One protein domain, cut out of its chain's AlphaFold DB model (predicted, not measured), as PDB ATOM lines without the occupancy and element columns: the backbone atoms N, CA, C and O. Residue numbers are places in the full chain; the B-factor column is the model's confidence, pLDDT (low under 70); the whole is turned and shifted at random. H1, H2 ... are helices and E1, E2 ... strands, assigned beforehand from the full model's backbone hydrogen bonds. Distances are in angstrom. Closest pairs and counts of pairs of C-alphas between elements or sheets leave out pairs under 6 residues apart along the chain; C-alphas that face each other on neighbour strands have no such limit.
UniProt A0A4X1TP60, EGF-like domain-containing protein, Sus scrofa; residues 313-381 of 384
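What this domain is: This is residues 313 to 381 of the 384 residues of the protein "EGF-like domain-containing protein" of Sus scrofa (UniProt A0A4X1TP60). The chain makes a loose ring: two small strand hairpins, E1 with E2 and E3 with E4, follow each other along one part of it, and the long stretch of residues 338 to 360 sweeps round the rest. The single long helix H1 runs slantwise across the opening of this ring, and residues 375 to 381, of which 375 to 380 belong to H1, stick out free. The printed part has 69 residues with four named strands and one named helix, in the order E1, E2, E3, E4, H1; there are two separate sheets of two strands, E1 - E2 and E3 - E4, both antiparallel, and the class is mixed, helices and strands. The whole is only just loose, close to compact, with a radius of gyration of the C-alphas of 13.3 A and spans of 34 by 26 by 18 A.

Where its parts are: E3, residues 328 to 331, is 9.5 A from first to last C-alpha, and E4, residues 334 to 337, is 9.7 A. E2, residues 320 to 323, is 9.8 A long, and E1, residues 313 to 315, begins at C-alpha 313 at (19.297, 18.341, 88.285) and is 6.6 A long. H1, residues 361 to 380, is 28.4 A long, from C-alpha 361 at (2.684, 21.246, 82.649) to C-alpha 380 at (18.576, 43.571, 75.128).

How they stand to each other: E3 and E4 form a hairpin, antiparallel, with 140 degrees between their directions. C-alphas 328 and 337 face each other at 4.3 A, and N 329 and O 336 are within hydrogen-bond range at 2.8 A, as are N 336 and O 329 at 2.8 A. E2 and E3 have 3 pairs of C-alphas within 8 A, the closest being those of Cys 322 and Tyr 330, 6.3 A apart. E2 and E4 are apart, but only just, at 8.4 A. E1 and E2 form the other hairpin, antiparallel at 142 degrees; N 314 and O 321 are within hydrogen-bond range at 2.9 A, and N 321 and O 314 at 3.0 A. E1 is apart from E3 and from E4. H1 is apart from E1, E2 and E3, and its centre is the nearest of the elements to the mean of the C-alphas, at 6.2 A. In H1 every O i to N i+4 pair is within hydrogen-bond range.

The domain as a whole: The two C-alphas farthest apart are those of Thr 334 and Ser 350, at 35.4 A. The printed part has no cut. The links E1 to E2, E2 to E3 and E3 to E4 are tight, and the link E4 to H1 is long, with 23 residues, 338 to 360, whose C-alphas lie 11 to 19 A from the mean of the C-alphas. The mean pLDDT of the printed part is 86.2, and residues 379 to 381 are under 70.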
ATOM      1  N   CYS A 313      20.349  18.420  89.290       93.19
ATOM      2  CA  CYS A 313      19.297  18.341  88.285       93.19
ATOM      3  C   CYS A 313      17.932  18.492  88.965       93.19
ATOM      4  O   CYS A 313      17.714  17.884  90.013       93.19
ATOM      5  N   VAL A 314      17.048  19.299  88.380       91.81
ATOM      6  CA  VAL A 314      15.641  19.425  88.774       91.81
ATOM      7  C   VAL A 314      14.783  19.022  87.582       91.81
ATOM      8  O   VAL A 314      14.969  19.549  86.479       91.81
ATOM      9  N   SER A 315      13.886  18.064  87.806       92.00
ATOM     10  CA  SER A 315      12.920  17.621  86.806       92.00
ATOM     11  C   SER A 315      11.752  18.599  86.724       92.00
ATOM     12  O   SER A 315      11.320  19.160  87.725       92.00
ATOM     13  N   LEU A 316      11.268  18.787  85.506       90.06
ATOM     14  CA  LEU A 316       9.968  19.354  85.169       90.06
ATOM     15  C   LEU A 316       9.166  18.243  84.462       90.06
ATOM     16  O   LEU A 316       9.667  17.127  84.315       90.06
ATOM     17  N   ASN A 317       7.960  18.539  83.972       89.25
ATOM     18  CA  ASN A 317       7.102  17.557  83.291       89.25
ATOM     19  C   ASN A 317       7.824  16.747  82.186       89.25
ATOM     20  O   ASN A 317       7.897  15.526  82.265       89.25
ATOM     21  N   ASN A 318       8.395  17.425  81.181       90.06
ATOM     22  CA  ASN A 318       9.063  16.799  80.023       90.06
ATOM     23  C   ASN A 318      10.490  17.332  79.771       90.06
ATOM     24  O   ASN A 318      11.083  17.080  78.722       90.06
ATOM     25  N   MET A 319      11.054  18.106  80.698       89.62
ATOM     26  CA  MET A 319      12.400  18.674  80.578       89.62
ATOM     27  C   MET A 319      13.072  18.777  81.947       89.62
ATOM     28  O   MET A 319      12.442  18.553  82.971       89.62
ATOM     29  N   PHE A 320      14.352  19.129  81.979       92.00
ATOM     30  CA  PHE A 320      15.081  19.354  83.223       92.00
ATOM     31  C   PHE A 320      15.884  20.650  83.156       92.00
ATOM     32  O   PHE A 320      16.216  21.145  82.075       92.00
ATOM     33  N   PHE A 321      16.256  21.169  84.320       92.00
ATOM     34  CA  PHE A 321      17.214  22.262  84.434       92.00
ATOM     35  C   PHE A 321      18.254  21.978  85.518       92.00
ATOM     36  O   PHE A 321      18.064  21.153  86.409       92.00
ATOM     37  N   CYS A 322      19.400  22.649  85.409       93.44
ATOM     38  CA  CYS A 322      20.527  22.439  86.308       93.44
ATOM     39  C   CYS A 322      20.674  23.620  87.268       93.44
ATOM     40  O   CYS A 322      21.109  24.703  86.867       93.44
ATOM     41  N   LEU A 323      20.377  23.402  88.548       93.06
ATOM     42  CA  LEU A 323      20.568  24.395  89.601       93.06
ATOM     43  C   LEU A 323      21.991  24.373  90.152       93.06
ATOM     44  O   LEU A 323      22.545  23.332  90.501       93.06
ATOM     45  N   CYS A 324      22.570  25.559  90.284       93.94
ATOM     46  CA  CYS A 324      23.837  25.778  90.967       93.94
ATOM     47  C   CYS A 324      23.598  26.337  92.374       93.94
ATOM     48  O   CYS A 324      22.557  26.927  92.648       93.94
ATOM     49  N   SER A 325      24.589  26.207  93.262       92.81
ATOM     50  CA  SER A 325      24.551  26.879  94.569       92.81
ATOM     51  C   SER A 325      24.408  28.400  94.424       92.81
ATOM     52  O   SER A 325      24.896  28.982  93.453       92.81
ATOM     53  N   GLU A 326      23.819  29.051  95.429       88.69
ATOM     54  CA  GLU A 326      23.534  30.492  95.438       88.69
ATOM     55  C   GLU A 326      24.695  31.377  94.944       88.69
ATOM     56  O   GLU A 326      25.866  31.214  95.311       88.69
ATOM     57  N   GLY A 327      24.360  32.358  94.101       87.75
ATOM     58  CA  GLY A 327      25.336  33.246  93.466       87.75
ATOM     59  C   GLY A 327      26.126  32.614  92.318       87.75
ATOM     60  O   GLY A 327      27.086  33.227  91.835       87.75
ATOM     61  N   TYR A 328      25.733  31.427  91.858       92.06
ATOM     62  CA  TYR A 328      26.211  30.813  90.624       92.06
ATOM     63  C   TYR A 328      25.036  30.503  89.691       92.06
ATOM     64  O   TYR A 328      23.947  30.172  90.145       92.06
ATOM     65  N   TYR A 329      25.279  30.588  88.388       90.25
ATOM     66  CA  TYR A 329      24.351  30.186  87.334       90.25
ATOM     67  C   TYR A 329      24.969  29.047  86.521       90.25
ATOM     68  O   TYR A 329      26.198  28.964  86.386       90.25
ATOM     69  N   TYR A 330      24.136  28.157  85.990       92.06
ATOM     70  CA  TYR A 330      24.607  27.070  85.143       92.06
ATOM     71  C   TYR A 330      24.898  27.565  83.726       92.06
ATOM     72  O   TYR A 330      24.155  28.362  83.162       92.06
ATOM     73  N   ASN A 331      25.997  27.090  83.146       90.62
ATOM     74  CA  ASN A 331      26.366  27.347  81.759       90.62
ATOM     75  C   ASN A 331      26.913  26.048  81.158       90.62
ATOM     76  O   ASN A 331      28.098  25.741  81.341       90.62
ATOM     77  N   SER A 332      26.009  25.284  80.533       86.69
ATOM     78  CA  SER A 332      26.154  24.054  79.723       86.69
ATOM     79  C   SER A 332      26.926  22.856  80.300       86.69
ATOM     80  O   SER A 332      26.700  21.722  79.888       86.69
ATOM     81  N   SER A 333      27.853  23.059  81.232       88.25
ATOM     82  CA  SER A 333      28.613  22.018  81.938       88.25
ATOM     83  C   SER A 333      29.242  22.497  83.256       88.25
ATOM     84  O   SER A 333      29.911  21.716  83.935       88.25
ATOM     85  N   THR A 334      29.113  23.783  83.610       92.81
ATOM     86  CA  THR A 334      29.755  24.357  84.805       92.81
ATOM     87  C   THR A 334      28.909  25.436  85.471       92.81
ATOM     88  O   THR A 334      28.274  26.248  84.800       92.81
ATOM     89  N   CYS A 335      28.974  25.492  86.802       94.25
ATOM     90  CA  CYS A 335      28.443  26.597  87.595       94.25
ATOM     91  C   CYS A 335      29.398  27.800  87.567       94.25
ATOM     92  O   CYS A 335      30.479  27.773  88.169       94.25
ATOM     93  N   ASN A 336      28.996  28.873  86.887       92.50
ATOM     94  CA  ASN A 336      29.738  30.132  86.808       92.50
ATOM     95  C   ASN A 336      29.231  31.131  87.841       92.50
ATOM     96  O   ASN A 336      28.045  31.178  88.139       92.50
ATOM     97  N   LYS A 337      30.126  31.946  88.411       92.75
ATOM     98  CA  LYS A 337      29.719  32.912  89.436       92.75
ATOM     99  C   LYS A 337      28.966  34.082  88.792       92.75
ATOM    100  O   LYS A 337      29.552  34.800  87.984       92.75
ATOM    101  N   GLY A 338      27.715  34.287  89.190       87.31
ATOM    102  CA  GLY A 338      26.866  35.383  88.723       87.31
ATOM    103  C   GLY A 338      26.979  36.649  89.578       87.31
ATOM    104  O   GLY A 338      27.550  36.645  90.675       87.31
ATOM    105  N   LYS A 339      26.394  37.738  89.073       84.06
ATOM    106  CA  LYS A 339      25.874  38.826  89.912       84.06
ATOM    107  C   LYS A 339      24.412  38.497  90.209       84.06
ATOM    108  O   LYS A 339      23.703  38.094  89.296       84.06
ATOM    109  N   ILE A 340      23.992  38.644  91.462       82.81
ATOM    110  CA  ILE A 340      22.588  38.496  91.858       82.81
ATOM    111  C   ILE A 340      21.973  39.893  91.844       82.81
ATOM    112  O   ILE A 340      22.566  40.815  92.407       82.81
ATOM    113  N   PHE A 341      20.808  40.032  91.222       81.44
ATOM    114  CA  PHE A 341      19.996  41.242  91.266       81.44
ATOM    115  C   PHE A 341      18.718  40.902  92.044       81.44
ATOM    116  O   PHE A 341      17.963  40.046  91.584       81.44
ATOM    117  N   PRO A 342      18.503  41.466  93.245       81.69
ATOM    118  CA  PRO A 342      17.258  41.261  93.971       81.69
ATOM    119  C   PRO A 342      16.125  42.003  93.253       81.69
ATOM    120  O   PRO A 342      16.261  43.180  92.929       81.69
ATOM    121  N   GLY A 343      15.009  41.318  93.032       82.00
ATOM    122  CA  GLY A 343      13.823  41.855  92.371       82.00
ATOM    123  C   GLY A 343      12.630  40.927  92.579       82.00
ATOM    124  O   GLY A 343      12.795  39.790  93.028       82.00
ATOM    125  N   LYS A 344      11.426  41.414  92.272       83.25
ATOM    126  CA  LYS A 344      10.199  40.609  92.237       83.25
ATOM    127  C   LYS A 344       9.690  40.583  90.801       83.25
ATOM    128  O   LYS A 344       9.526  41.642  90.207       83.25
ATOM    129  N   ILE A 345       9.440  39.392  90.269       83.44
ATOM    130  CA  ILE A 345       8.851  39.209  88.939       83.44
ATOM    131  C   ILE A 345       7.365  38.921  89.140       83.44
ATOM    132  O   ILE A 345       7.013  37.927  89.773       83.44
ATOM    133  N   THR A 346       6.502  39.786  88.613       84.81
ATOM    134  CA  THR A 346       5.047  39.588  88.631       84.81
ATOM    135  C   THR A 346       4.617  39.002  87.292       84.81
ATOM    136  O   THR A 346       4.695  39.681  86.270       84.81
ATOM    137  N   VAL A 347       4.156  37.752  87.292       84.81
ATOM    138  CA  VAL A 347       3.646  37.064  86.097       84.81
ATOM    139  C   VAL A 347       2.119  37.036  86.151       84.81
ATOM    140  O   VAL A 347       1.545  36.770  87.204       84.81
ATOM    141  N   LYS A 348       1.455  37.311  85.023       84.62
ATOM    142  CA  LYS A 348       0.008  37.102  84.871       84.62
ATOM    143  C   LYS A 348      -0.214  35.706  84.294       84.62
ATOM    144  O   LYS A 348       0.265  35.430  83.199       84.62
ATOM    145  N   ILE A 349      -0.912  34.846  85.030       81.06
ATOM    146  CA  ILE A 349      -1.168  33.446  84.667       81.06
ATOM    147  C   ILE A 349      -2.680  33.217  84.744       81.06
ATOM    148  O   ILE A 349      -3.304  33.658  85.706       81.06
ATOM    149  N   SER A 350      -3.263  32.567  83.735       77.94
ATOM    150  CA  SER A 350      -4.713  32.320  83.669       77.94
ATOM    151  C   SER A 350      -5.167  31.129  84.516       77.94
ATOM    152  O   SER A 350      -6.294  31.122  84.995       77.94
ATOM    153  N   GLU A 351      -4.290  30.142  84.718       73.62
ATOM    154  CA  GLU A 351      -4.540  28.958  85.543       73.62
ATOM    155  C   GLU A 351      -3.408  28.779  86.559       73.62
ATOM    156  O   GLU A 351      -2.228  28.865  86.215       73.62
ATOM    157  N   THR A 352      -3.771  28.544  87.819       76.44
ATOM    158  CA  THR A 352      -2.831  28.311  88.931       76.44
ATOM    159  C   THR A 352      -2.864  26.876  89.453       76.44
ATOM    160  O   THR A 352      -2.177  26.556  90.423       76.44
ATOM    161  N   THR A 353      -3.659  26.011  88.823       78.19
ATOM    162  CA  THR A 353      -3.704  24.569  89.070       78.19
ATOM    163  C   THR A 353      -2.317  23.952  88.880       78.19
ATOM    164  O   THR A 353      -1.583  24.285  87.946       78.19
ATOM    165  N   ASP A 354      -1.926  23.089  89.819       78.31
ATOM    166  CA  ASP A 354      -0.657  22.349  89.817       78.31
ATOM    167  C   ASP A 354       0.641  23.178  89.773       78.31
ATOM    168  O   ASP A 354       1.713  22.634  89.504       78.31
ATOM    169  N   LEU A 355       0.603  24.470  90.126       83.69
ATOM    170  CA  LEU A 355       1.828  25.263  90.332       83.69
ATOM    171  C   LEU A 355       2.664  24.802  91.540       83.69
ATOM    172  O   LEU A 355       3.837  25.156  91.633       83.69
ATOM    173  N   GLU A 356       2.088  24.015  92.452       81.31
ATOM    174  CA  GLU A 356       2.805  23.397  93.580       81.31
ATOM    175  C   GLU A 356       3.634  22.171  93.155       81.31
ATOM    176  O   GLU A 356       4.576  21.781  93.846       81.31
ATOM    177  N   HIS A 357       3.317  21.572  92.003       84.56
ATOM    178  CA  HIS A 357       3.968  20.371  91.495       84.56
ATOM    179  C   HIS A 357       5.033  20.733  90.450       84.56
ATOM    180  O   HIS A 357       4.706  21.052  89.311       84.56
ATOM    181  N   GLU A 358       6.322  20.616  90.796       84.75
ATOM    182  CA  GLU A 358       7.438  20.939  89.878       84.75
ATOM    183  C   GLU A 358       7.372  20.154  88.548       84.75
ATOM    184  O   GLU A 358       7.748  20.657  87.490       84.75
ATOM    185  N   ASN A 359       6.823  18.935  88.584       85.56
ATOM    186  CA  ASN A 359       6.641  18.074  87.415       85.56
ATOM    187  C   ASN A 359       5.353  18.363  86.611       85.56
ATOM    188  O   ASN A 359       5.000  17.559  85.752       85.56
ATOM    189  N   SER A 360       4.625  19.457  86.862       90.00
ATOM    190  CA  SER A 360       3.394  19.779  86.125       90.00
ATOM    191  C   SER A 360       3.646  20.541  84.817       90.00
ATOM    192  O   SER A 360       4.675  21.196  84.614       90.00
ATOM    193  N   VAL A 361       2.673  20.473  83.904       88.81
ATOM    194  CA  VAL A 361       2.684  21.246  82.649       88.81
ATOM    195  C   VAL A 361       2.601  22.752  82.933       88.81
ATOM    196  O   VAL A 361       3.292  23.542  82.286       88.81
ATOM    197  N   THR A 362       1.790  23.160  83.913       89.00
ATOM    198  CA  THR A 362       1.593  24.568  84.296       89.00
ATOM    199  C   THR A 362       2.859  25.164  84.907       89.00
ATOM    200  O   THR A 362       3.298  26.232  84.467       89.00
ATOM    201  N   TYR A 363       3.526  24.448  85.817       90.06
ATOM    202  CA  TYR A 363       4.807  24.867  86.390       90.06
ATOM    203  C   TYR A 363       5.919  24.931  85.329       90.06
ATOM    204  O   TYR A 363       6.651  25.923  85.264       90.06
ATOM    205  N   GLN A 364       6.007  23.943  84.426       90.75
ATOM    206  CA  GLN A 364       6.964  23.979  83.310       90.75
ATOM    207  C   GLN A 364       6.751  25.214  82.412       90.75
ATOM    208  O   GLN A 364       7.719  25.880  82.034       90.75
ATOM    209  N   ASN A 365       5.500  25.548  82.081       90.06
ATOM    210  CA  ASN A 365       5.180  26.725  81.268       90.06
ATOM    211  C   ASN A 365       5.542  28.037  81.982       90.06
ATOM    212  O   ASN A 365       6.119  28.932  81.355       90.06
ATOM    213  N   LEU A 366       5.285  28.141  83.291       90.31
ATOM    214  CA  LEU A 366       5.707  29.285  84.103       90.31
ATOM    215  C   LEU A 366       7.238  29.429  84.126       90.31
ATOM    216  O   LEU A 366       7.761  30.521  83.881       90.31
ATOM    217  N   TYR A 367       7.964  28.330  84.354       90.12
ATOM    218  CA  TYR A 367       9.429  28.305  84.326       90.12
ATOM    219  C   TYR A 367       9.978  28.799  82.978       90.12
ATOM    220  O   TYR A 367      10.906  29.616  82.946       90.12
ATOM    221  N   LEU A 368       9.384  28.362  81.861       90.56
ATOM    222  CA  LEU A 368       9.771  28.802  80.518       90.56
ATOM    223  C   LEU A 368       9.505  30.296  80.293       90.56
ATOM    224  O   LEU A 368      10.385  30.979  79.763       90.56
ATOM    225  N   GLN A 369       8.356  30.829  80.727       90.25
ATOM    226  CA  GLN A 369       8.071  32.267  80.627       90.25
ATOM    227  C   GLN A 369       9.084  33.107  81.418       90.25
ATOM    228  O   GLN A 369       9.692  34.023  80.858       90.25
ATOM    229  N   VAL A 370       9.317  32.774  82.693       89.81
ATOM    230  CA  VAL A 370      10.247  33.513  83.569       89.81
ATOM    231  C   VAL A 370      11.685  33.429  83.051       89.81
ATOM    232  O   VAL A 370      12.403  34.431  83.023       89.81
ATOM    233  N   THR A 371      12.106  32.255  82.578       89.00
ATOM    234  CA  THR A 371      13.456  32.057  82.031       89.00
ATOM    235  C   THR A 371      13.644  32.839  80.727       89.00
ATOM    236  O   THR A 371      14.653  33.529  80.567       89.00
ATOM    237  N   ASN A 372      12.661  32.821  79.819       89.00
ATOM    238  CA  ASN A 372      12.709  33.577  78.561       89.00
ATOM    239  C   ASN A 372      12.680  35.104  78.793       89.00
ATOM    240  O   ASN A 372      13.429  35.847  78.154       89.00
ATOM    241  N   PHE A 373      11.910  35.580  79.777       88.06
ATOM    242  CA  PHE A 373      11.977  36.968  80.247       88.06
ATOM    243  C   PHE A 373      13.401  37.332  80.705       88.06
ATOM    244  O   PHE A 373      13.991  38.297  80.215       88.06
ATOM    245  N   GLY A 374      14.024  36.493  81.540       83.69
ATOM    246  CA  GLY A 374      15.419  36.670  81.956       83.69
ATOM    247  C   GLY A 374      16.410  36.722  80.783       83.69
ATOM    248  O   GLY A 374      17.280  37.596  80.746       83.69
ATOM    249  N   HIS A 375      16.266  35.834  79.791       83.50
ATOM    250  CA  HIS A 375      17.095  35.847  78.581       83.50
ATOM    251  C   HIS A 375      16.900  37.124  77.753       83.50
ATOM    252  O   HIS A 375      17.886  37.765  77.389       83.50
ATOM    253  N   THR A 376      15.658  37.520  77.472       83.19
ATOM    254  CA  THR A 376      15.353  38.685  76.623       83.19
ATOM    255  C   THR A 376      15.804  40.003  77.256       83.19
ATOM    256  O   THR A 376      16.464  40.796  76.577       83.19
ATOM    257  N   CYS A 377      15.563  40.206  78.555       79.56
ATOM    258  CA  CYS A 377      16.067  41.362  79.306       79.56
ATOM    259  C   CYS A 377      17.605  41.420  79.300       79.56
ATOM    260  O   CYS A 377      18.197  42.457  78.987       79.56
ATOM    261  N   SER A 378      18.266  40.286  79.562       73.56
ATOM    262  CA  SER A 378      19.733  40.190  79.607       73.56
ATOM    263  C   SER A 378      20.388  40.435  78.237       73.56
ATOM    264  O   SER A 378      21.404  41.130  78.156       73.56
ATOM    265  N   ILE A 379      19.786  39.938  77.148       68.44
ATOM    266  CA  ILE A 379      20.256  40.165  75.769       68.44
ATOM    267  C   ILE A 379      20.080  41.630  75.360       68.44
ATOM    268  O   ILE A 379      21.015  42.239  74.838       68.44
ATOM    269  N   ARG A 380      18.895  42.211  75.591       68.94
ATOM    270  CA  ARG A 380      18.576  43.571  75.128       68.94
ATOM    271  C   ARG A 380      19.149  44.677  76.025       68.94
ATOM    272  O   ARG A 380      19.124  45.834  75.620       68.94
ATOM    273  N   LYS A 381      19.669  44.343  77.217       64.62
ATOM    274  CA  LYS A 381      20.086  45.292  78.276       64.62
ATOM    275  C   LYS A 381      18.991  46.302  78.657       64.62
ATOM    276  O   LYS A 381      19.292  47.403  79.113       64.62
TER     277      LYS A 381